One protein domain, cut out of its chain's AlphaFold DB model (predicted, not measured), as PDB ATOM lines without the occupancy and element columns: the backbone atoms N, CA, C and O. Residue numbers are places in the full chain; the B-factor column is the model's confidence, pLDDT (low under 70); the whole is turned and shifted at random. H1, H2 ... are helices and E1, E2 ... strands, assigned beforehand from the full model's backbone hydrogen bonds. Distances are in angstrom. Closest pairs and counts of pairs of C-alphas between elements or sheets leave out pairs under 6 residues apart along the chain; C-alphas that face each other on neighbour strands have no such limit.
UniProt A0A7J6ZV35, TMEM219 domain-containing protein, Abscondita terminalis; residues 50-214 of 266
ATOM      1  N   ASP A  50      94.467 -31.482  11.943       81.19
ATOM      2  CA  ASP A  50      93.514 -30.836  11.034       81.19
ATOM      3  C   ASP A  50      92.292 -31.731  10.803       81.19
ATOM      4  O   ASP A  50      91.151 -31.309  11.022       81.19
ATOM      5  N   ALA A  51      92.528 -33.000  10.457       79.94
ATOM      6  CA  ALA A  51      91.466 -33.981  10.233       79.94
ATOM      7  C   ALA A  51      90.614 -34.207  11.495       79.94
ATOM      8  O   ALA A  51      89.393 -34.358  11.416       79.94
ATOM      9  N   ILE A  52      91.239 -34.182  12.677       84.38
ATOM     10  CA  ILE A  52      90.545 -34.315  13.964       84.38
ATOM     11  C   ILE A  52      89.688 -33.071  14.225       84.38
ATOM     12  O   ILE A  52      88.514 -33.177  14.579       84.38
ATOM     13  N   SER A  53      90.243 -31.876  14.028       86.06
ATOM     14  CA  SER A  53      89.542 -30.606  14.235       86.06
ATOM     15  C   SER A  53      88.320 -30.463  13.321       86.06
ATOM     16  O   SER A  53      87.263 -29.999  13.773       86.06
ATOM     17  N   ASP A  54      88.437 -30.896  12.064       87.19
ATOM     18  CA  ASP A  54      87.335 -30.917  11.103       87.19
ATOM     19  C   ASP A  54      86.285 -31.970  11.454       87.19
ATOM     20  O   ASP A  54      85.092 -31.653  11.454       87.19
ATOM     21  N   TRP A  55      86.704 -33.169  11.865       87.19
ATOM     22  CA  TRP A  55      85.806 -34.206  12.375       87.19
ATOM     23  C   TRP A  55      84.969 -33.716  13.558       87.19
ATOM     24  O   TRP A  55      83.740 -33.797  13.529       87.19
ATOM     25  N   ILE A  56      85.599 -33.117  14.572       90.25
ATOM     26  CA  ILE A  56      84.893 -32.570  15.740       90.25
ATOM     27  C   ILE A  56      83.956 -31.424  15.337       90.25
ATOM     28  O   ILE A  56      82.826 -31.335  15.828       90.25
ATOM     29  N   SER A  57      84.389 -30.551  14.422       90.94
ATOM     30  CA  SER A  57      83.550 -29.476  13.879       90.94
ATOM     31  C   SER A  57      82.309 -30.028  13.168       90.94
ATOM     32  O   SER A  57      81.200 -29.519  13.357       90.94
ATOM     33  N   MET A  58      82.481 -31.096  12.387       90.50
ATOM     34  CA  MET A  58      81.407 -31.779  11.673       90.50
ATOM     35  C   MET A  58      80.428 -32.436  12.647       90.50
ATOM     36  O   MET A  58      79.230 -32.170  12.562       90.50
ATOM     37  N   LEU A  59      80.907 -33.207  13.630       91.94
ATOM     38  CA  LEU A  59      80.048 -33.800  14.664       91.94
ATOM     39  C   LEU A  59      79.255 -32.728  15.424       91.94
ATOM     40  O   LEU A  59      78.062 -32.889  15.680       91.94
ATOM     41  N   LYS A  60      79.880 -31.582  15.720       92.81
ATOM     42  CA  LYS A  60      79.208 -30.435  16.343       92.81
ATOM     43  C   LYS A  60      78.111 -29.837  15.459       92.81
ATOM     44  O   LYS A  60      77.119 -29.339  15.994       92.81
ATOM     45  N   HIS A  61      78.284 -29.844  14.139       91.50
ATOM     46  CA  HIS A  61      77.242 -29.435  13.201       91.50
ATOM     47  C   HIS A  61      76.103 -30.458  13.170       91.50
ATOM     48  O   HIS A  61      74.953 -30.072  13.371       91.50
ATOM     49  N   VAL A  62      76.413 -31.753  13.041       90.88
ATOM     50  CA  VAL A  62      75.406 -32.829  13.031       90.88
ATOM     51  C   VAL A  62      74.596 -32.862  14.330       90.88
ATOM     52  O   VAL A  62      73.381 -33.020  14.279       90.88
ATOM     53  N   ASN A  63      75.215 -32.576  15.480       93.12
ATOM     54  CA  ASN A  63      74.532 -32.445  16.773       93.12
ATOM     55  C   ASN A  63      73.400 -31.407  16.794       93.12
ATOM     56  O   ASN A  63      72.575 -31.422  17.711       93.12
ATOM     57  N   LYS A  64      73.385 -30.458  15.852       91.62
ATOM     58  CA  LYS A  64      72.357 -29.414  15.741       91.62
ATOM     59  C   LYS A  64      71.283 -29.744  14.709       91.62
ATOM     60  O   LYS A  64      70.302 -29.012  14.638       91.62
ATOM     61  N   LEU A  65      71.478 -30.787  13.904       90.00
ATOM     62  CA  LEU A  65      70.561 -31.141  12.831       90.00
ATOM     63  C   LEU A  65      69.382 -31.948  13.373       90.00
ATOM     64  O   LEU A  65      69.555 -32.919  14.112       90.00
ATOM     65  N   ASP A  66      68.185 -31.570  12.932       89.75
ATOM     66  CA  ASP A  66      67.001 -32.411  13.043       89.75
ATOM     67  C   ASP A  66      66.969 -33.374  11.856       89.75
ATOM     68  O   ASP A  66      66.849 -32.975  10.690       89.75
ATOM     69  N   LEU A  67      67.078 -34.663  12.160       89.44
ATOM     70  CA  LEU A  67      67.017 -35.734  11.178       89.44
ATOM     71  C   LEU A  67      65.605 -36.309  11.137       89.44
ATOM     72  O   LEU A  67      64.866 -36.263  12.120       89.44
ATOM     73  N   CYS A  68      65.219 -36.858   9.993       87.44
ATOM     74  CA  CYS A  68      64.009 -37.653   9.853       87.44
ATOM     75  C   CYS A  68      64.328 -38.996   9.207       87.44
ATOM     76  O   CYS A  68      65.336 -39.137   8.510       87.44
ATOM     77  N   SER A  69      63.479 -39.990   9.461       86.50
ATOM     78  CA  SER A  69      63.577 -41.293   8.808       86.50
ATOM     79  C   SER A  69      62.283 -41.690   8.115       86.50
ATOM     80  O   SER A  69      61.191 -41.415   8.603       86.50
ATOM     81  N   GLU A  70      62.390 -42.358   6.972       84.88
ATOM     82  CA  GLU A  70      61.243 -42.916   6.253       84.88
ATOM     83  C   GLU A  70      61.550 -44.344   5.798       84.88
ATOM     84  O   GLU A  70      62.660 -44.647   5.369       84.88
ATOM     85  N   THR A  71      60.583 -45.258   5.936       79.31
ATOM     86  CA  THR A  71      60.788 -46.670   5.575       79.31
ATOM     87  C   THR A  71      60.839 -46.802   4.057       79.31
ATOM     88  O   THR A  71      59.806 -46.849   3.392       79.31
ATOM     89  N   SER A  72      62.044 -46.882   3.510       71.75
ATOM     90  CA  SER A  72      62.305 -47.102   2.091       71.75
ATOM     91  C   SER A  72      63.469 -48.081   1.920       71.75
ATOM     92  O   SER A  72      64.141 -48.460   2.883       71.75
ATOM     93  N   LYS A  73      63.667 -48.577   0.693       67.25
ATOM     94  CA  LYS A  73      64.845 -49.398   0.380       67.25
ATOM     95  C   LYS A  73      66.106 -48.528   0.498       67.25
ATOM     96  O   LYS A  73      66.028 -47.355   0.133       67.25
ATOM     97  N   PRO A  74      67.240 -49.086   0.956       63.28
ATOM     98  CA  PRO A  74      68.487 -48.338   1.040       63.28
ATOM     99  C   PRO A  74      68.854 -47.802  -0.345       63.28
ATOM    100  O   PRO A  74      68.860 -48.548  -1.329       63.28
ATOM    101  N   ILE A  75      69.120 -46.502  -0.426       60.19
ATOM    102  CA  ILE A  75      69.720 -45.909  -1.617       60.19
ATOM    103  C   ILE A  75      71.208 -46.225  -1.538       60.19
ATOM    104  O   ILE A  75      71.867 -45.848  -0.573       60.19
ATOM    105  N   SER A  76      71.733 -46.945  -2.530       52.06
ATOM    106  CA  SER A  76      73.175 -47.163  -2.627       52.06
ATOM    107  C   SER A  76      73.839 -45.813  -2.892       52.06
ATOM    108  O   SER A  76      73.594 -45.197  -3.930       52.06
ATOM    109  N   ALA A  77      74.693 -45.353  -1.976       49.94
ATOM    110  CA  ALA A  77      75.444 -44.101  -2.098       49.94
ATOM    111  C   ALA A  77      76.382 -44.048  -3.330       49.94
ATOM    112  O   ALA A  77      76.970 -43.006  -3.628       49.94
ATOM    113  N   GLN A  78      76.486 -45.150  -4.086       48.22
ATOM    114  CA  GLN A  78      77.225 -45.252  -5.348       48.22
ATOM    115  C   GLN A  78      76.726 -44.311  -6.457       48.22
ATOM    116  O   GLN A  78      77.497 -44.051  -7.378       48.22
ATOM    117  N   ASP A  79      75.503 -43.779  -6.358       44.34
ATOM    118  CA  ASP A  79      74.940 -42.853  -7.354       44.34
ATOM    119  C   ASP A  79      75.090 -41.359  -6.994       44.34
ATOM    120  O   ASP A  79      74.668 -40.507  -7.773       44.34
ATOM    121  N   THR A  80      75.660 -40.985  -5.834       50.97
ATOM    122  CA  THR A  80      75.660 -39.565  -5.392       50.97
ATOM    123  C   THR A  80      76.966 -39.056  -4.767       50.97
ATOM    124  O   THR A  80      77.158 -37.843  -4.697       50.97
ATOM    125  N   LEU A  81      77.891 -39.929  -4.355       54.00
ATOM    126  CA  LEU A  81      79.229 -39.510  -3.916       54.00
ATOM    127  C   LEU A  81      80.204 -39.486  -5.112       54.00
ATOM    128  O   LEU A  81      80.219 -40.438  -5.896       54.00
ATOM    129  N   PRO A  82      81.026 -38.430  -5.290       47.84
ATOM    130  CA  PRO A  82      82.011 -38.383  -6.368       47.84
ATOM    131  C   PRO A  82      82.968 -39.582  -6.291       47.84
ATOM    132  O   PRO A  82      83.667 -39.762  -5.297       47.84
ATOM    133  N   ARG A  83      83.008 -40.385  -7.363       47.34
ATOM    134  CA  ARG A  83      83.803 -41.625  -7.516       47.34
ATOM    135  C   ARG A  83      85.325 -41.458  -7.433       47.34
ATOM    136  O   ARG A  83      86.029 -42.458  -7.494       47.34
ATOM    137  N   ASP A  84      85.819 -40.230  -7.334       51.84
ATOM    138  CA  ASP A  84      87.235 -39.902  -7.533       51.84
ATOM    139  C   ASP A  84      88.019 -39.715  -6.220       51.84
ATOM    140  O   ASP A  84      89.215 -39.437  -6.233       51.84
ATOM    141  N   GLY A  85      87.355 -39.863  -5.067       59.12
ATOM    142  CA  GLY A  85      87.970 -39.735  -3.746       59.12
ATOM    143  C   GLY A  85      88.044 -41.069  -3.014       59.12
ATOM    144  O   GLY A  85      87.078 -41.829  -2.985       59.12
ATOM    145  N   THR A  86      89.176 -41.348  -2.369       71.62
ATOM    146  CA  THR A  86      89.245 -42.408  -1.360       71.62
ATOM    147  C   THR A  86      88.284 -42.063  -0.221       71.62
ATOM    148  O   THR A  86      88.311 -40.952   0.315       71.62
ATOM    149  N   THR A  87      87.409 -43.002   0.141       77.56
ATOM    150  CA  THR A  87      86.495 -42.850   1.275       77.56
ATOM    151  C   THR A  87      87.066 -43.519   2.519       77.56
ATOM    152  O   THR A  87      87.728 -44.554   2.448       77.56
ATOM    153  N   ALA A  88      86.822 -42.904   3.669       80.62
ATOM    154  CA  ALA A  88      87.065 -43.469   4.982       80.62
ATOM    155  C   ALA A  88      85.726 -43.738   5.670       80.62
ATOM    156  O   ALA A  88      84.703 -43.125   5.355       80.62
ATOM    157  N   THR A  89      85.748 -44.668   6.619       82.81
ATOM    158  CA  THR A  89      84.582 -45.041   7.409       82.81
ATOM    159  C   THR A  89      84.966 -45.038   8.879       82.81
ATOM    160  O   THR A  89      85.948 -45.667   9.273       82.81
ATOM    161  N   ILE A  90      84.187 -44.326   9.689       83.38
ATOM    162  CA  ILE A  90      84.436 -44.139  11.116       83.38
ATOM    163  C   ILE A  90      83.180 -44.498  11.898       83.38
ATOM    164  O   ILE A  90      82.122 -43.918  11.672       83.38
ATOM    165  N   SER A  91      83.307 -45.406  12.863       84.25
ATOM    166  CA  SER A  91      82.235 -45.730  13.805       84.25
ATOM    167  C   SER A  91      82.449 -45.012  15.138       84.25
ATOM    168  O   SER A  91      83.487 -45.176  15.781       84.25
ATOM    169  N   THR A  92      81.463 -44.226  15.569       85.38
ATOM    170  CA  THR A  92      81.501 -43.460  16.823       85.38
ATOM    171  C   THR A  92      80.167 -43.576  17.575       85.38
ATOM    172  O   THR A  92      79.108 -43.646  16.940       85.38
ATOM    173  N   PRO A  93      80.176 -43.654  18.919       85.12
ATOM    174  CA  PRO A  93      78.947 -43.676  19.699       85.12
ATOM    175  C   PRO A  93      78.227 -42.321  19.650       85.12
ATOM    176  O   PRO A  93      78.847 -41.256  19.696       85.12
ATOM    177  N   ALA A  94      76.900 -42.366  19.599       88.50
ATOM    178  CA  ALA A  94      76.028 -41.203  19.665       88.50
ATOM    179  C   ALA A  94      74.780 -41.522  20.481       88.50
ATOM    180  O   ALA A  94      74.250 -42.625  20.398       88.50
ATOM    181  N   LYS A  95      74.252 -40.536  21.199       88.94
ATOM    182  CA  LYS A  95      72.944 -40.651  21.841       88.94
ATOM    183  C   LYS A  95      71.842 -40.377  20.834       88.94
ATOM    184  O   LYS A  95      71.839 -39.331  20.179       88.94
ATOM    185  N   LEU A  96      70.896 -41.302  20.735       87.12
ATOM    186  CA  LEU A  96      69.720 -41.158  19.885       87.12
ATOM    187  C   LEU A  96      68.556 -40.550  20.675       87.12
ATOM    188  O   LEU A  96      68.036 -41.167  21.602       87.12
ATOM    189  N   ILE A  97      68.103 -39.359  20.277       87.00
ATOM    190  CA  ILE A  97      67.024 -38.631  20.956       87.00
ATOM    191  C   ILE A  97      65.789 -38.572  20.058       87.00
ATOM    192  O   ILE A  97      65.862 -38.142  18.909       87.00
ATOM    193  N   GLY A  98      64.630 -38.958  20.597       80.12
ATOM    194  CA  GLY A  98      63.330 -38.768  19.942       80.12
ATOM    195  C   GLY A  98      62.881 -39.897  19.009       80.12
ATOM    196  O   GLY A  98      61.734 -39.883  18.563       80.12
ATOM    197  N   LEU A  99      63.712 -40.918  18.758       76.69
ATOM    198  CA  LEU A  99      63.290 -42.055  17.940       76.69
ATOM    199  C   LEU A  99      62.522 -43.102  18.768       76.69
ATOM    200  O   LEU A  99      63.048 -43.796  19.638       76.69
ATOM    201  N   GLY A 100      61.227 -43.201  18.473       63.78
ATOM    202  CA  GLY A 100      60.210 -43.971  19.186       63.78
ATOM    203  C   GLY A 100      60.145 -45.485  18.933       63.78
ATOM    204  O   GLY A 100      59.110 -46.070  19.239       63.78
ATOM    205  N   SER A 101      61.132 -46.118  18.288       61.97
ATOM    206  CA  SER A 101      60.898 -47.439  17.679       61.97
ATOM    207  C   SER A 101      61.059 -48.609  18.657       61.97
ATOM    208  O   SER A 101      62.149 -48.905  19.132       61.97
ATOM    209  N   ASN A 102      59.980 -49.371  18.857       63.34
ATOM    210  CA  ASN A 102      59.992 -50.664  19.561       63.34
ATOM    211  C   ASN A 102      60.533 -51.821  18.691       63.34
ATOM    212  O   ASN A 102      60.489 -52.988  19.092       63.34
ATOM    213  N   THR A 103      61.009 -51.519  17.479       66.19
ATOM    214  CA  THR A 103      61.411 -52.500  16.465       66.19
ATOM    215  C   THR A 103      62.860 -52.285  16.064       66.19
ATOM    216  O   THR A 103      63.252 -51.154  15.790       66.19
ATOM    217  N   LYS A 104      63.622 -53.383  15.954       76.94
ATOM    218  CA  LYS A 104      64.991 -53.352  15.427       76.94
ATOM    219  C   LYS A 104      64.983 -52.842  13.988       76.94
ATOM    220  O   LYS A 104      64.286 -53.414  13.141       76.94
ATOM    221  N   MET A 105      65.748 -51.794  13.726       80.75
ATOM    222  CA  MET A 105      65.780 -51.111  12.438       80.75
ATOM    223  C   MET A 105      67.211 -50.712  12.107       80.75
ATOM    224  O   MET A 105      67.924 -50.257  12.996       80.75
ATOM    225  N   ASN A 106      67.605 -50.880  10.848       83.62
ATOM    226  CA  ASN A 106      68.814 -50.266  10.324       83.62
ATOM    227  C   ASN A 106      68.436 -48.932   9.667       83.62
ATOM    228  O   ASN A 106      67.444 -48.845   8.931       83.62
ATOM    229  N   LEU A 107      69.198 -47.900   9.997       84.75
ATOM    230  CA  LEU A 107      69.038 -46.551   9.493       84.75
ATOM    231  C   LEU A 107      70.263 -46.192   8.668       84.75
ATOM    232  O   LEU A 107      71.351 -46.042   9.214       84.75
ATOM    233  N   GLN A 108      70.050 -46.003   7.370       86.06
ATOM    234  CA  GLN A 108      71.084 -45.587   6.430       86.06
ATOM    235  C   GLN A 108      70.635 -44.308   5.735       86.06
ATOM    236  O   GLN A 108      69.472 -44.187   5.360       86.06
ATOM    237  N   GLY A 109      71.501 -43.325   5.537       82.75
ATOM    238  CA  GLY A 109      71.061 -42.100   4.882       82.75
ATOM    239  C   GLY A 109      72.146 -41.094   4.577       82.75
ATOM    240  O   GLY A 109      73.283 -41.226   5.018       82.75
ATOM    241  N   LEU A 110      71.758 -40.071   3.818       83.19
ATOM    242  CA  LEU A 110      72.630 -38.976   3.414       83.19
ATOM    243  C   LEU A 110      72.269 -37.721   4.208       83.19
ATOM    244  O   LEU A 110      71.131 -37.238   4.154       83.19
ATOM    245  N   ILE A 111      73.248 -37.177   4.923       85.19
ATOM    246  CA  ILE A 111      73.125 -35.892   5.607       85.19
ATOM    247  C   ILE A 111      73.688 -34.806   4.712       85.19
ATOM    248  O   ILE A 111      74.841 -34.871   4.295       85.19
ATOM    249  N   HIS A 112      72.873 -33.787   4.468       84.06
ATOM    250  CA  HIS A 112      73.302 -32.578   3.790       84.06
ATOM    251  C   HIS A 112      74.161 -31.721   4.725       84.06
ATOM    252  O   HIS A 112      73.740 -31.400   5.837       84.06
ATOM    253  N   LEU A 113      75.345 -31.318   4.267       80.31
ATOM    254  CA  LEU A 113      76.292 -30.502   5.039       80.31
ATOM    255  C   LEU A 113      76.114 -28.988   4.821       80.31
ATOM    256  O   LEU A 113      77.047 -28.210   5.026       80.31
ATOM    257  N   SER A 114      74.930 -28.526   4.401       77.62
ATOM    258  CA  SER A 114      74.677 -27.086   4.234       77.62
ATOM    259  C   SER A 114      74.943 -26.313   5.520       77.62
ATOM    260  O   SER A 114      74.297 -26.545   6.539       77.62
ATOM    261  N   GLY A 115      75.842 -25.334   5.445       77.88
ATOM    262  CA  GLY A 115      76.191 -24.484   6.583       77.88
ATOM    263  C   GLY A 115      77.285 -25.060   7.484       77.88
ATOM    264  O   GLY A 115      77.638 -24.422   8.476       77.88
ATOM    265  N   TRP A 116      77.846 -26.222   7.146       87.00
ATOM    266  CA  TRP A 116      79.140 -26.650   7.659       87.00
ATOM    267  C   TRP A 116      80.253 -26.270   6.677       87.00
ATOM    268  O   TRP A 116      80.075 -26.316   5.462       87.00
ATOM    269  N   ALA A 117      81.408 -25.895   7.218       82.81
ATOM    270  CA  ALA A 117      82.621 -25.657   6.455       82.81
ATOM    271  C   ALA A 117      83.807 -26.251   7.218       82.81
ATOM    272  O   ALA A 117      83.889 -26.116   8.444       82.81
ATOM    273  N   SER A 118      84.720 -26.882   6.479       80.69
ATOM    274  CA  SER A 118      86.031 -27.267   7.001       80.69
ATOM    275  C   SER A 118      86.797 -26.010   7.422       80.69
ATOM    276  O   SER A 118      86.708 -24.959   6.778       80.69
ATOM    277  N   LYS A 119      87.548 -26.110   8.519       78.94
ATOM    278  CA  LYS A 119      88.459 -25.048   8.960       78.94
ATOM    279  C   LYS A 119      89.683 -24.944   8.052       78.94
ATOM    280  O   LYS A 119      90.283 -23.875   7.974       78.94
ATOM    281  N   CYS A 120      90.010 -26.028   7.351       73.00
ATOM    282  CA  CYS A 120      91.158 -26.158   6.467       73.00
ATOM    283  C   CYS A 120      90.702 -26.450   5.022       73.00
ATOM    284  O   CYS A 120      90.926 -27.540   4.499       73.00
ATOM    285  N   PRO A 121      90.126 -25.462   4.304       65.44
ATOM    286  CA  PRO A 121      89.624 -25.646   2.935       65.44
ATOM    287  C   PRO A 121      90.731 -25.897   1.894       65.44
ATOM    288  O   PRO A 121      90.447 -26.105   0.718       65.44
ATOM    289  N   SER A 122      92.001 -25.848   2.305       59.38
ATOM    290  CA  SER A 122      93.177 -25.785   1.435       59.38
ATOM    291  C   SER A 122      93.464 -27.061   0.638       59.38
ATOM    292  O   SER A 122      94.291 -26.990  -0.271       59.38
ATOM    293  N   LYS A 123      92.875 -28.218   0.977       57.75
ATOM    294  CA  LYS A 123      93.362 -29.506   0.448       57.75
ATOM    295  C   LYS A 123      92.389 -30.311  -0.415       57.75
ATOM    296  O   LYS A 123      92.882 -31.134  -1.179       57.75
ATOM    297  N   ALA A 124      91.069 -30.091  -0.387       60.62
ATOM    298  CA  ALA A 124      90.157 -30.842  -1.263       60.62
ATOM    299  C   ALA A 124      88.702 -30.342  -1.274       60.62
ATOM    300  O   ALA A 124      88.265 -29.550  -0.442       60.62
ATOM    301  N   TYR A 125      87.955 -30.862  -2.254       71.50
ATOM    302  CA  TYR A 125      86.506 -30.749  -2.402       71.50
ATOM    303  C   TYR A 125      85.771 -31.062  -1.084       71.50
ATOM    304  O   TYR A 125      85.982 -32.113  -0.474       71.50
ATOM    305  N   ILE A 126      84.895 -30.149  -0.656       72.19
ATOM    306  CA  ILE A 126      83.986 -30.367   0.472       72.19
ATOM    307  C   ILE A 126      82.749 -31.093  -0.073       72.19
ATOM    308  O   ILE A 126      82.089 -30.554  -0.965       72.19
ATOM    309  N   PRO A 127      82.419 -32.295   0.427       74.81
ATOM    310  CA  PRO A 127      81.263 -33.025  -0.054       74.81
ATOM    311  C   PRO A 127      79.972 -32.339   0.395       74.81
ATOM    312  O   PRO A 127      79.839 -31.894   1.534       74.81
ATOM    313  N   THR A 128      78.989 -32.295  -0.499       79.44
ATOM    314  CA  THR A 128      77.649 -31.782  -0.183       79.44
ATOM    315  C   THR A 128      76.894 -32.709   0.779       79.44
ATOM    316  O   THR A 128      76.039 -32.254   1.540       79.44
ATOM    317  N   TYR A 129      77.228 -34.005   0.764       81.44
ATOM    318  CA  TYR A 129      76.583 -35.041   1.565       81.44
ATOM    319  C   TYR A 129      77.605 -35.960   2.237       81.44
ATOM    320  O   TYR A 129      78.640 -36.268   1.651       81.44
ATOM    321  N   ILE A 130      77.269 -36.452   3.428       84.75
ATOM    322  CA  ILE A 130      77.954 -37.574   4.088       84.75
ATOM    323  C   ILE A 130      76.971 -38.707   4.335       84.75
ATOM    324  O   ILE A 130      75.775 -38.469   4.523       84.75
ATOM    325  N   GLU A 131      77.473 -39.934   4.344       86.00
ATOM    326  CA  GLU A 131      76.660 -41.117   4.596       86.00
ATOM    327  C   GLU A 131      76.720 -41.503   6.075       86.00
ATOM    328  O   GLU A 131      77.793 -41.524   6.678       86.00
ATOM    329  N   LEU A 132      75.558 -41.817   6.646       87.88
ATOM    330  CA  LEU A 132      75.412 -42.423   7.964       87.88
ATOM    331  C   LEU A 132      74.782 -43.809   7.850       87.88
ATOM    332  O   LEU A 132      73.816 -43.974   7.108       87.88
ATOM    333  N   ASP A 133      75.257 -44.748   8.663       86.38
ATOM    334  CA  ASP A 133      74.679 -46.079   8.866       86.38
ATOM    335  C   ASP A 133      74.724 -46.454  10.356       86.38
ATOM    336  O   ASP A 133      75.776 -46.379  10.999       86.38
ATOM    337  N   PHE A 134      73.582 -46.830  10.931       86.00
ATOM    338  CA  PHE A 134      73.500 -47.313  12.306       86.00
ATOM    339  C   PHE A 134      72.305 -48.231  12.559       86.00
ATOM    340  O   PHE A 134      71.235 -48.105  11.964       86.00
ATOM    341  N   ASP A 135      72.472 -49.127  13.530       80.44
ATOM    342  CA  ASP A 135      71.418 -50.026  13.989       80.44
ATOM    343  C   ASP A 135      70.760 -49.499  15.268       80.44
ATOM    344  O   ASP A 135      71.430 -49.221  16.265       80.44
ATOM    345  N   VAL A 136      69.428 -49.449  15.271       79.88
ATOM    346  CA  VAL A 136      68.617 -49.175  16.463       79.88
ATOM    347  C   VAL A 136      68.138 -50.501  17.040       79.88
ATOM    348  O   VAL A 136      67.444 -51.282  16.374       79.88
ATOM    349  N   VAL A 137      68.528 -50.777  18.284       72.88
ATOM    350  CA  VAL A 137      68.168 -52.004  19.004       72.88
ATOM    351  C   VAL A 137      66.897 -51.760  19.833       72.88
ATOM    352  O   VAL A 137      66.452 -50.638  20.019       72.88
ATOM    353  N   LYS A 138      66.214 -52.835  20.238       63.41
ATOM    354  CA  LYS A 138      64.932 -52.754  20.947       63.41
ATOM    355  C   LYS A 138      65.109 -52.118  22.335       63.41
ATOM    356  O   LYS A 138      65.870 -52.645  23.142       63.41
ATOM    357  N   ARG A 139      64.282 -51.103  22.600       59.94
ATOM    358  CA  ARG A 139      64.127 -50.385  23.868       59.94
ATOM    359  C   ARG A 139      63.836 -51.309  25.053       59.94
ATOM    360  O   ARG A 139      62.806 -51.984  25.065       59.94
ATOM    361  N   ASN A 140      64.698 -51.256  26.066       52.38
ATOM    362  CA  ASN A 140      64.327 -51.538  27.450       52.38
ATOM    363  C   ASN A 140      64.303 -50.183  28.168       52.38
ATOM    364  O   ASN A 140      65.265 -49.426  28.094       52.38
ATOM    365  N   GLU A 141      63.158 -49.834  28.745       46.19
ATOM    366  CA  GLU A 141      62.855 -48.520  29.315       46.19
ATOM    367  C   GLU A 141      63.977 -48.012  30.240       46.19
ATOM    368  O   GLU A 141      64.323 -48.720  31.181       46.19
ATOM    369  N   THR A 142      64.482 -46.788  29.980       43.16
ATOM    370  CA  THR A 142      65.086 -45.792  30.917       43.16
ATOM    371  C   THR A 142      66.444 -45.128  30.593       43.16
ATOM    372  O   THR A 142      66.975 -44.442  31.462       43.16
ATOM    373  N   SER A 143      66.979 -45.133  29.366       47.78
ATOM    374  CA  SER A 143      68.096 -44.210  29.047       47.78
ATOM    375  C   SER A 143      68.139 -43.761  27.589       47.78
ATOM    376  O   SER A 143      67.735 -44.513  26.706       47.78
ATOM    377  N   ASP A 144      68.654 -42.550  27.340       56.62
ATOM    378  CA  ASP A 144      69.183 -42.155  26.029       56.62
ATOM    379  C   ASP A 144      70.083 -43.294  25.522       56.62
ATOM    380  O   ASP A 144      71.040 -43.668  26.201       56.62
ATOM    381  N   GLU A 145      69.732 -43.923  24.398       63.72
ATOM    382  CA  GLU A 145      70.479 -45.080  23.903       63.72
ATOM    383  C   GLU A 145      71.749 -44.604  23.197       63.72
ATOM    384  O   GLU A 145      71.680 -43.845  22.224       63.72
ATOM    385  N   ASP A 146      72.899 -45.079  23.676       76.00
ATOM    386  CA  ASP A 146      74.161 -44.980  22.954       76.00
ATOM    387  C   ASP A 146      74.100 -45.937  21.752       76.00
ATOM    388  O   ASP A 146      74.245 -47.157  21.881       76.00
ATOM    389  N   VAL A 147      73.849 -45.385  20.568       84.19
ATOM    390  CA  VAL A 147      73.900 -46.104  19.293       84.19
ATOM    391  C   VAL A 147      75.273 -45.947  18.668       84.19
ATOM    392  O   VAL A 147      75.926 -44.913  18.816       84.19
ATOM    393  N   CYS A 148      75.718 -46.963  17.935       84.31
ATOM    394  CA  CYS A 148      76.931 -46.812  17.154       84.31
ATOM    395  C   CYS A 148      76.623 -46.317  15.749       84.31
ATOM    396  O   CYS A 148      75.980 -47.032  14.980       84.31
ATOM    397  N   VAL A 149      77.132 -45.133  15.419       87.06
ATOM    398  CA  VAL A 149      76.953 -44.518  14.110       87.06
ATOM    399  C   VAL A 149      78.213 -44.654  13.286       87.06
ATOM    400  O   VAL A 149      79.283 -44.202  13.684       87.06
ATOM    401  N   THR A 150      78.064 -45.275  12.125       87.06
ATOM    402  CA  THR A 150      79.098 -45.410  11.110       87.06
ATOM    403  C   THR A 150      78.938 -44.281  10.104       87.06
ATOM    404  O   THR A 150      77.902 -44.163   9.458       87.06
ATOM    405  N   ILE A 151      79.947 -43.421  10.006       88.25
ATOM    406  CA  ILE A 151      79.984 -42.270   9.104       88.25
ATOM    407  C   ILE A 151      80.963 -42.585   7.979       88.25
ATOM    408  O   ILE A 151      82.121 -42.904   8.255       88.25
ATOM    409  N   THR A 152      80.517 -42.465   6.731       85.25
ATOM    410  CA  THR A 152      81.352 -42.657   5.539       85.25
ATOM    411  C   THR A 152      81.474 -41.348   4.765       85.25
ATOM    412  O   THR A 152      80.486 -40.655   4.506       85.25
ATOM    413  N   GLY A 153      82.706 -40.992   4.409       83.12
ATOM    414  CA  GLY A 153      83.026 -39.728   3.753       83.12
ATOM    415  C   GLY A 153      84.449 -39.702   3.190       83.12
ATOM    416  O   GLY A 153      85.137 -40.720   3.219       83.12
ATOM    417  N   PRO A 154      84.901 -38.568   2.633       81.25
ATOM    418  CA  PRO A 154      86.239 -38.446   2.061       81.25
ATOM    419  C   PRO A 154      87.350 -38.576   3.110       81.25
ATOM    420  O   PRO A 154      87.245 -38.014   4.200       81.25
ATOM    421  N   THR A 155      88.441 -39.260   2.757       78.19
ATOM    422  CA  THR A 155      89.595 -39.493   3.649       78.19
ATOM    423  C   THR A 155      90.229 -38.213   4.191       78.19
ATOM    424  O   THR A 155      90.684 -38.205   5.325       78.19
ATOM    425  N   HIS A 156      90.233 -37.111   3.436       76.00
ATOM    426  CA  HIS A 156      90.859 -35.852   3.862       76.00
ATOM    427  C   HIS A 156      90.088 -35.089   4.949       76.00
ATOM    428  O   HIS A 156      90.647 -34.181   5.553       76.00
ATOM    429  N   LEU A 157      88.816 -35.426   5.193       78.19
ATOM    430  CA  LEU A 157      87.990 -34.833   6.261       78.19
ATOM    431  C   LEU A 157      87.795 -35.788   7.441       78.19
ATOM    432  O   LEU A 157      87.061 -35.479   8.381       78.19
ATOM    433  N   MET A 158      88.387 -36.977   7.360       79.94
ATOM    434  CA  MET A 158      88.143 -38.073   8.279       79.94
ATOM    435  C   MET A 158      89.453 -38.516   8.922       79.94
ATOM    436  O   MET A 158      90.384 -38.891   8.213       79.94
ATOM    437  N   PRO A 159      89.549 -38.512  10.258       81.06
ATOM    438  CA  PRO A 159      90.762 -38.946  10.918       81.06
ATOM    439  C   PRO A 159      90.936 -40.461  10.783       81.06
ATOM    440  O   PRO A 159      89.979 -41.236  10.840       81.06
ATOM    441  N   VAL A 160      92.184 -40.901  10.654       74.94
ATOM    442  CA  VAL A 160      92.510 -42.328  10.613       74.94
ATOM    443  C   VAL A 160      92.459 -42.893  12.034       74.94
ATOM    444  O   VAL A 160      93.134 -42.409  12.943       74.94
ATOM    445  N   LEU A 161      91.632 -43.917  12.241       72.44
ATOM    446  CA  LEU A 161      91.445 -44.566  13.540       72.44
ATOM    447  C   LEU A 161      92.198 -45.894  13.623       72.44
ATOM    448  O   LEU A 161      92.213 -46.671  12.668       72.44
ATOM    449  N   LYS A 162      92.730 -46.211  14.813       66.56
ATOM    450  CA  LYS A 162      93.218 -47.563  15.110       66.56
ATOM    451  C   LYS A 162      92.044 -48.552  15.061       66.56
ATOM    452  O   LYS A 162      91.073 -48.356  15.793       66.56
ATOM    453  N   PRO A 163      92.132 -49.645  14.280       55.31
ATOM    454  CA  PRO A 163      90.999 -50.513  13.933       55.31
ATOM    455  C   PRO A 163      90.335 -51.286  15.087       55.31
ATOM    456  O   PRO A 163      89.449 -52.094  14.829       55.31
ATOM    457  N   ASN A 164      90.728 -51.091  16.349       48.12
ATOM    458  CA  ASN A 164      90.383 -52.034  17.416       48.12
ATOM    459  C   ASN A 164      89.741 -51.434  18.672       48.12
ATOM    460  O   ASN A 164      89.758 -52.093  19.710       48.12
ATOM    461  N   GLN A 165      89.204 -50.207  18.626       56.84
ATOM    462  CA  GLN A 165      88.786 -49.560  19.876       56.84
ATOM    463  C   GLN A 165      87.337 -49.073  19.954       56.84
ATOM    464  O   GLN A 165      86.836 -48.979  21.074       56.84
ATOM    465  N   PHE A 166      86.607 -48.859  18.852       65.69
ATOM    466  CA  PHE A 166      85.290 -48.212  18.955       65.69
ATOM    467  C   PHE A 166      84.180 -48.925  18.201       65.69
ATOM    468  O   PHE A 166      84.319 -49.248  17.029       65.69
ATOM    469  N   CYS A 167      83.102 -49.162  18.959       65.19
ATOM    470  CA  CYS A 167      81.931 -49.971  18.655       65.19
ATOM    471  C   CYS A 167      82.231 -51.363  18.093       65.19
ATOM    472  O   CYS A 167      82.766 -51.526  17.003       65.19
ATOM    473  N   LYS A 168      81.756 -52.412  18.771       52.97
ATOM    474  CA  LYS A 168      81.620 -53.709  18.100       52.97
ATOM    475  C   LYS A 168      80.625 -53.506  16.964       52.97
ATOM    476  O   LYS A 168      79.444 -53.324  17.247       52.97
ATOM    477  N   THR A 169      81.105 -53.495  15.721       47.47
ATOM    478  CA  THR A 169      80.270 -53.424  14.522       47.47
ATOM    479  C   THR A 169      79.155 -54.439  14.715       47.47
ATOM    480  O   THR A 169      79.418 -55.632  14.910       47.47
ATOM    481  N   SER A 170      77.916 -53.953  14.798       46.84
ATOM    482  CA  SER A 170      76.750 -54.813  14.924       46.84
ATOM    483  C   SER A 170      76.811 -55.771  13.741       46.84
ATOM    484  O   SER A 170      76.792 -55.358  12.583       46.84
ATOM    485  N   LYS A 171      77.037 -57.058  14.021       46.59
ATOM    486  CA  LYS A 171      77.088 -58.086  12.980       46.59
ATOM    487  C   LYS A 171      75.767 -57.999  12.236       46.59
ATOM    488  O   LYS A 171      74.756 -58.313  12.857       46.59
ATOM    489  N   ALA A 172      75.810 -57.600  10.962       44.66
ATOM    490  CA  ALA A 172      74.664 -57.433  10.073       44.66
ATOM    491  C   ALA A 172      73.530 -58.397  10.450       44.66
ATOM    492  O   ALA A 172      73.590 -59.608  10.187       44.66
ATOM    493  N   LEU A 173      72.527 -57.878  11.165       48.06
ATOM    494  CA  LEU A 173      71.402 -58.690  11.591       48.06
ATOM    495  C   LEU A 173      70.616 -59.027  10.326       48.06
ATOM    496  O   LEU A 173      69.994 -58.166   9.716       48.06
ATOM    497  N   LYS A 174      70.616 -60.306   9.944       50.66
ATOM    498  CA  LYS A 174      70.082 -60.829   8.672       50.66
ATOM    499  C   LYS A 174      68.577 -60.574   8.408       50.66
ATOM    500  O   LYS A 174      68.053 -61.113   7.439       50.66
ATOM    501  N   LYS A 175      67.862 -59.814   9.255       52.66
ATOM    502  CA  LYS A 175      66.422 -59.492   9.146       52.66
ATOM    503  C   LYS A 175      66.052 -58.150   9.816       52.66
ATOM    504  O   LYS A 175      65.217 -58.131  10.719       52.66
ATOM    505  N   THR A 176      66.667 -57.036   9.431       62.19
ATOM    506  CA  THR A 176      66.265 -55.691   9.897       62.19
ATOM    507  C   THR A 176      65.381 -54.985   8.867       62.19
ATOM    508  O   THR A 176      65.542 -55.160   7.659       62.19
ATOM    509  N   LYS A 177      64.391 -54.219   9.347       71.62
ATOM    510  CA  LYS A 177      63.698 -53.226   8.511       71.62
ATOM    511  C   LYS A 177      64.678 -52.087   8.230       71.62
ATOM    512  O   LYS A 177      65.457 -51.747   9.116       71.62
ATOM    513  N   TRP A 178      64.604 -51.511   7.038       74.69
ATOM    514  CA  TRP A 178      65.448 -50.396   6.615       74.69
ATOM    515  C   TRP A 178      64.636 -49.107   6.632       74.69
ATOM    516  O   TRP A 178      63.458 -49.117   6.258       74.69
ATOM    517  N   ALA A 179      65.244 -48.010   7.068       81.06
ATOM    518  CA  ALA A 179      64.740 -46.678   6.771       81.06
ATOM    519  C   ALA A 179      65.859 -45.772   6.306       81.06
ATOM    520  O   ALA A 179      66.991 -45.847   6.782       81.06
ATOM    521  N   MET A 180      65.478 -44.889   5.393       81.62
ATOM    522  CA  MET A 180      66.358 -43.867   4.897       81.62
ATOM    523  C   MET A 180      66.353 -42.670   5.839       81.62
ATOM    524  O   MET A 180      65.281 -42.197   6.219       81.62
ATOM    525  N   VAL A 181      67.539 -42.180   6.194       84.75
ATOM    526  CA  VAL A 181      67.726 -40.968   6.999       84.75
ATOM    527  C   VAL A 181      68.035 -39.776   6.097       84.75
ATOM    528  O   VAL A 181      68.808 -39.880   5.146       84.75
ATOM    529  N   SER A 182      67.447 -38.621   6.401       85.44
ATOM    530  CA  SER A 182      67.824 -37.354   5.775       85.44
ATOM    531  C   SER A 182      67.634 -36.185   6.740       85.44
ATOM    532  O   SER A 182      66.973 -36.302   7.773       85.44
ATOM    533  N   THR A 183      68.217 -35.038   6.405       85.25
ATOM    534  CA  THR A 183      67.949 -33.767   7.086       85.25
ATOM    535  C   THR A 183      66.503 -33.348   6.849       85.25
ATOM    536  O   THR A 183      66.036 -33.372   5.707       85.25
ATOM    537  N   LYS A 184      65.803 -32.903   7.898       81.00
ATOM    538  CA  LYS A 184      64.391 -32.490   7.821       81.00
ATOM    539  C   LYS A 184      64.127 -31.407   6.764       81.00
ATOM    540  O   LYS A 184      63.089 -31.430   6.100       81.00
ATOM    541  N   ASP A 185      65.099 -30.525   6.547       73.31
ATOM    542  CA  ASP A 185      65.026 -29.441   5.562       73.31
ATOM    543  C   ASP A 185      65.177 -29.924   4.106       73.31
ATOM    544  O   ASP A 185      64.700 -29.267   3.183       73.31
ATOM    545  N   GLY A 186      65.757 -31.112   3.890       65.94
ATOM    546  CA  GLY A 186      66.026 -31.706   2.570       65.94
ATOM    547  C   GLY A 186      64.800 -32.301   1.864       65.94
ATOM    548  O   GLY A 186      64.898 -32.823   0.759       65.94
ATOM    549  N   GLY A 187      63.626 -32.242   2.494       65.25
ATOM    550  CA  GLY A 187      62.333 -32.516   1.867       65.25
ATOM    551  C   GLY A 187      61.947 -33.981   1.646       65.25
ATOM    552  O   GLY A 187      60.758 -34.234   1.460       65.25
ATOM    553  N   TYR A 188      62.887 -34.927   1.732       70.19
ATOM    554  CA  TYR A 188      62.632 -36.348   1.471       70.19
ATOM    555  C   TYR A 188      61.736 -37.014   2.530       70.19
ATOM    556  O   TYR A 188      60.779 -37.677   2.162       70.19
ATOM    557  N   CYS A 189      61.975 -36.780   3.828       76.25
ATOM    558  CA  CYS A 189      61.273 -37.470   4.923       76.25
ATOM    559  C   CYS A 189      60.393 -36.557   5.801       76.25
ATOM    560  O   CYS A 189      60.243 -36.789   7.001       76.25
ATOM    561  N   LYS A 190      59.749 -35.526   5.223       72.69
ATOM    562  CA  LYS A 190      58.930 -34.537   5.971       72.69
ATOM    563  C   LYS A 190      57.815 -35.143   6.837       72.69
ATOM    564  O   LYS A 190      57.376 -34.503   7.788       72.69
ATOM    565  N   LYS A 191      57.320 -36.332   6.478       77.44
ATOM    566  CA  LYS A 191      56.233 -37.038   7.182       77.44
ATOM    567  C   LYS A 191      56.732 -38.128   8.135       77.44
ATOM    568  O   LYS A 191      55.926 -38.713   8.852       77.44
ATOM    569  N   GLY A 192      58.030 -38.422   8.115       79.62
ATOM    570  CA  GLY A 192      58.651 -39.434   8.959       79.62
ATOM    571  C   GLY A 192      58.891 -38.952  10.394       79.62
ATOM    572  O   GLY A 192      58.848 -37.747  10.656       79.62
ATOM    573  N   PRO A 193      59.151 -39.866  11.348       85.38
ATOM    574  CA  PRO A 193      59.568 -39.489  12.693       85.38
ATOM    575  C   PRO A 193      60.873 -38.687  12.657       85.38
ATOM    576  O   PRO A 193      61.832 -39.063  11.978       85.38
ATOM    577  N   SER A 194      60.907 -37.593  13.418       88.06
ATOM    578  CA  SER A 194      62.108 -36.781  13.606       88.06
ATOM    579  C   SER A 194      62.900 -37.225  14.830       88.06
ATOM    580  O   SER A 194      62.312 -37.542  15.864       88.06
ATOM    581  N   PHE A 195      64.220 -37.190  14.731       88.75
ATOM    582  CA  PHE A 195      65.141 -37.538  15.806       88.75
ATOM    583  C   PHE A 195      66.424 -36.705  15.706       88.75
ATOM    584  O   PHE A 195      66.709 -36.096  14.677       88.75
ATOM    585  N   GLN A 196      67.207 -36.693  16.781       90.69
ATOM    586  CA  GLN A 196      68.528 -36.068  16.817       90.69
ATOM    587  C   GLN A 196      69.583 -37.098  17.208       90.69
ATOM    588  O   GLN A 196      69.336 -37.970  18.044       90.69
ATOM    589  N   LEU A 197      70.772 -36.962  16.625       90.50
ATOM    590  CA  LEU A 197      71.976 -37.657  17.066       90.50
ATOM    591  C   LEU A 197      72.819 -36.680  17.885       90.50
ATOM    592  O   LEU A 197      73.095 -35.570  17.430       90.50
ATOM    593  N   LYS A 198      73.212 -37.075  19.098       92.25
ATOM    594  CA  LYS A 198      74.133 -36.311  19.947       92.25
ATOM    595  C   LYS A 198      75.419 -37.096  20.151       92.25
ATOM    596  O   LYS A 198      75.483 -38.006  20.972       92.25
ATOM    597  N   PHE A 199      76.446 -36.716  19.412       90.75
ATOM    598  CA  PHE A 199      77.813 -37.171  19.601       90.75
ATOM    599  C   PHE A 199      78.445 -36.466  20.801       90.75
ATOM    600  O   PHE A 199      78.326 -35.243  20.946       90.75
ATOM    601  N   ASP A 200      79.148 -37.234  21.626       89.19
ATOM    602  CA  ASP A 200      79.986 -36.702  22.695       89.19
ATOM    603  C   ASP A 200      81.294 -36.161  22.094       89.19
ATOM    604  O   ASP A 200      82.128 -36.912  21.579       89.19
ATOM    605  N   LEU A 201      81.440 -34.834  22.101       89.19
ATOM    606  CA  LEU A 201      82.592 -34.158  21.506       89.19
ATOM    607  C   LEU A 201      83.857 -34.350  22.345       89.19
ATOM    608  O   LEU A 201      84.924 -34.517  21.764       89.19
ATOM    609  N   ASP A 202      83.737 -34.373  23.675       86.19
ATOM    610  CA  ASP A 202      84.879 -34.541  24.577       86.19
ATOM    611  C   ASP A 202      85.423 -35.965  24.461       86.19
ATOM    612  O   ASP A 202      86.634 -36.176  24.382       86.19
ATOM    613  N   TYR A 203      84.530 -36.950  24.362       83.69
ATOM    614  CA  TYR A 203      84.908 -38.326  24.071       83.69
ATOM    615  C   TYR A 203      85.688 -38.433  22.757       83.69
ATOM    616  O   TYR A 203      86.780 -38.995  22.744       83.69
ATOM    617  N   ASN A 204      85.151 -37.869  21.666       81.50
ATOM    618  CA  ASN A 204      85.785 -37.940  20.349       81.50
ATOM    619  C   ASN A 204      87.116 -37.166  20.318       81.50
ATOM    620  O   ASN A 204      88.082 -37.638  19.735       81.50
ATOM    621  N   GLN A 205      87.216 -36.019  20.988       81.56
ATOM    622  CA  GLN A 205      88.442 -35.218  20.999       81.56
ATOM    623  C   GLN A 205      89.603 -35.912  21.729       81.56
ATOM    624  O   GLN A 205      90.758 -35.719  21.361       81.56
ATOM    625  N   ASN A 206      89.311 -36.733  22.740       76.06
ATOM    626  CA  ASN A 206      90.324 -37.442  23.526       76.06
ATOM    627  C   ASN A 206      90.741 -38.799  22.923       76.06
ATOM    628  O   ASN A 206      91.497 -39.551  23.549       76.06
ATOM    629  N   LEU A 207      90.256 -39.145  21.728       75.44
ATOM    630  CA  LEU A 207      90.634 -40.388  21.063       75.44
ATOM    631  C   LEU A 207      92.073 -40.333  20.537       75.44
ATOM    632  O   LEU A 207      92.568 -39.300  20.092       75.44
ATOM    633  N   LYS A 208      92.751 -41.488  20.556       69.19
ATOM    634  CA  LYS A 208      94.055 -41.652  19.902       69.19
ATOM    635  C   LYS A 208      93.844 -41.935  18.418       69.19
ATOM    636  O   LYS A 208      93.510 -43.061  18.047       69.19
ATOM    637  N   TYR A 209      94.045 -40.917  17.596       72.94
ATOM    638  CA  TYR A 209      94.009 -41.013  16.140       72.94
ATOM    639  C   TYR A 209      95.407 -41.330  15.588       72.94
ATOM    640  O   TYR A 209      96.399 -40.818  16.097       72.94
ATOM    641  N   ASP A 210      95.478 -42.154  14.540       68.81
ATOM    642  CA  ASP A 210      96.692 -42.397  13.737       68.81
ATOM    643  C   ASP A 210      96.734 -41.451  12.527       68.81
ATOM    644  O   ASP A 210      97.134 -41.817  11.421       68.81
ATOM    645  N   SER A 211      96.258 -40.223  12.721       70.00
ATOM    646  CA  SER A 211      96.394 -39.177  11.719       70.00
ATOM    647  C   SER A 211      97.779 -38.578  11.897       70.00
ATOM    648  O   SER A 211      98.006 -37.829  12.841       70.00
ATOM    649  N   TYR A 212      98.719 -38.965  11.042       77.00
ATOM    650  CA  TYR A 212     100.047 -38.366  11.000       77.00
ATOM    651  C   TYR A 212     100.183 -37.559   9.718       77.00
ATOM    652  O   TYR A 212      99.695 -37.973   8.665       77.00
ATOM    653  N   LEU A 213     100.895 -36.437   9.792       73.19
ATOM    654  CA  LEU A 213     101.210 -35.618   8.627       73.19
ATOM    655  C   LEU A 213     101.856 -36.476   7.535       73.19
ATOM    656  O   LEU A 213     102.794 -37.236   7.804       73.19
ATOM    657  N   SER A 214     101.409 -36.325   6.288       77.25
ATOM    658  CA  SER A 214     102.022 -37.053   5.174       77.25
ATOM    659  C   SER A 214     103.472 -36.611   4.944       77.25
ATOM    660  O   SER A 214     103.892 -35.528   5.365       77.25
TER     661      SER A 214
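This is residues 50 to 214 of the 266 residues of the protein "TMEM219 domain-containing protein" of Abscondita terminalis (UniProt A0A7J6ZV35). This is a closed barrel of seven strands, with helix H1 packed on its outside near E7 and the short helix H2 next to H1. Long unnamed stretches join several of the strands. The printed part has 165 residues with two named helices and seven named strands, in the order H1 E1 E2 E3 E4 E5 E6 E7 H2; round the ring run E1 E6 E3 E4 E5 E2 E7 and back to E1, mixed in direction. The class is mixed, helices and strands, with 72 residues, under half, in named elements. The whole is compact, with a radius of gyration of the C-alphas of 15.6 A and spans of 46 by 32 by 29 A.

Find C-alpha 50 at (93.514, -30.836, 11.034); from there H1 runs 18.3 A to residue 62. E1 is residues 67 to 70. Next, E2 takes residues 87 to 97, 28.0 A, and bends by 64 degrees at residue 93. E3, residues 105 to 112, begins at C-alpha 105 at (65.780, -51.111, 12.438) and is 21.8 A long. Read on to E4, residues 129 to 136, 22.0 A, and E5, residues 145 to 154, 27.7 A. E6 is residues 177 to 183, 20.0 A, and E7 residues 194 to 199. H2, residues 201 to 205, ends at C-alpha 205 at (88.442, -35.218, 20.999).

Start in the barrel with E3, E4 and E5, a meander, each strand the antiparallel neighbour of the one before; E3 and E4 form a hairpin, and so do E4 and E5. Look for N 107 and O 134 at 2.8 A, and N 133 and O 150 at 2.8 A. E2 is antiparallel to E5, with N 92 and O 149 at 2.9 A, and E2 E3 E4 E5 form a Greek key, a meander whose last strand is the antiparallel neighbour of the strand before the meander. On the other side of E3, E6 is parallel to it, with N 179 and O 106 at 3.0 A. E1 is antiparallel to E6, with N 68 and O 182 at 2.9 A. E7 closes the ring by staggered pairing: residues 194 to 195 pair with E1, N 195 and O 67 at 2.8 A, and residues 196 to 199 with E2, N 198 and O 95 at 2.9 A. H1 is on the barrel, outside it, at a height over the sheet of 6.5 A and over none of the strands; its closest C-alphas to E7 are Leu 59 and Phe 199, 6.4 A. H1 and H2 touch, closest at the C-alphas of Ile 56 and Leu 201, 6.4 A. In H1 and H2 every O i to N i+4 pair is within hydrogen-bond range.

The C-alphas farthest apart are those of Glu 141 and Ser 214, 47.4 A. The printed part has no cut. The links E1 to E2, E3 to E4 and E5 to E6 are long. The mean pLDDT of the printed part is 74.9, and 48 residues are under 70, among them 73 to 85 and 162 to 176.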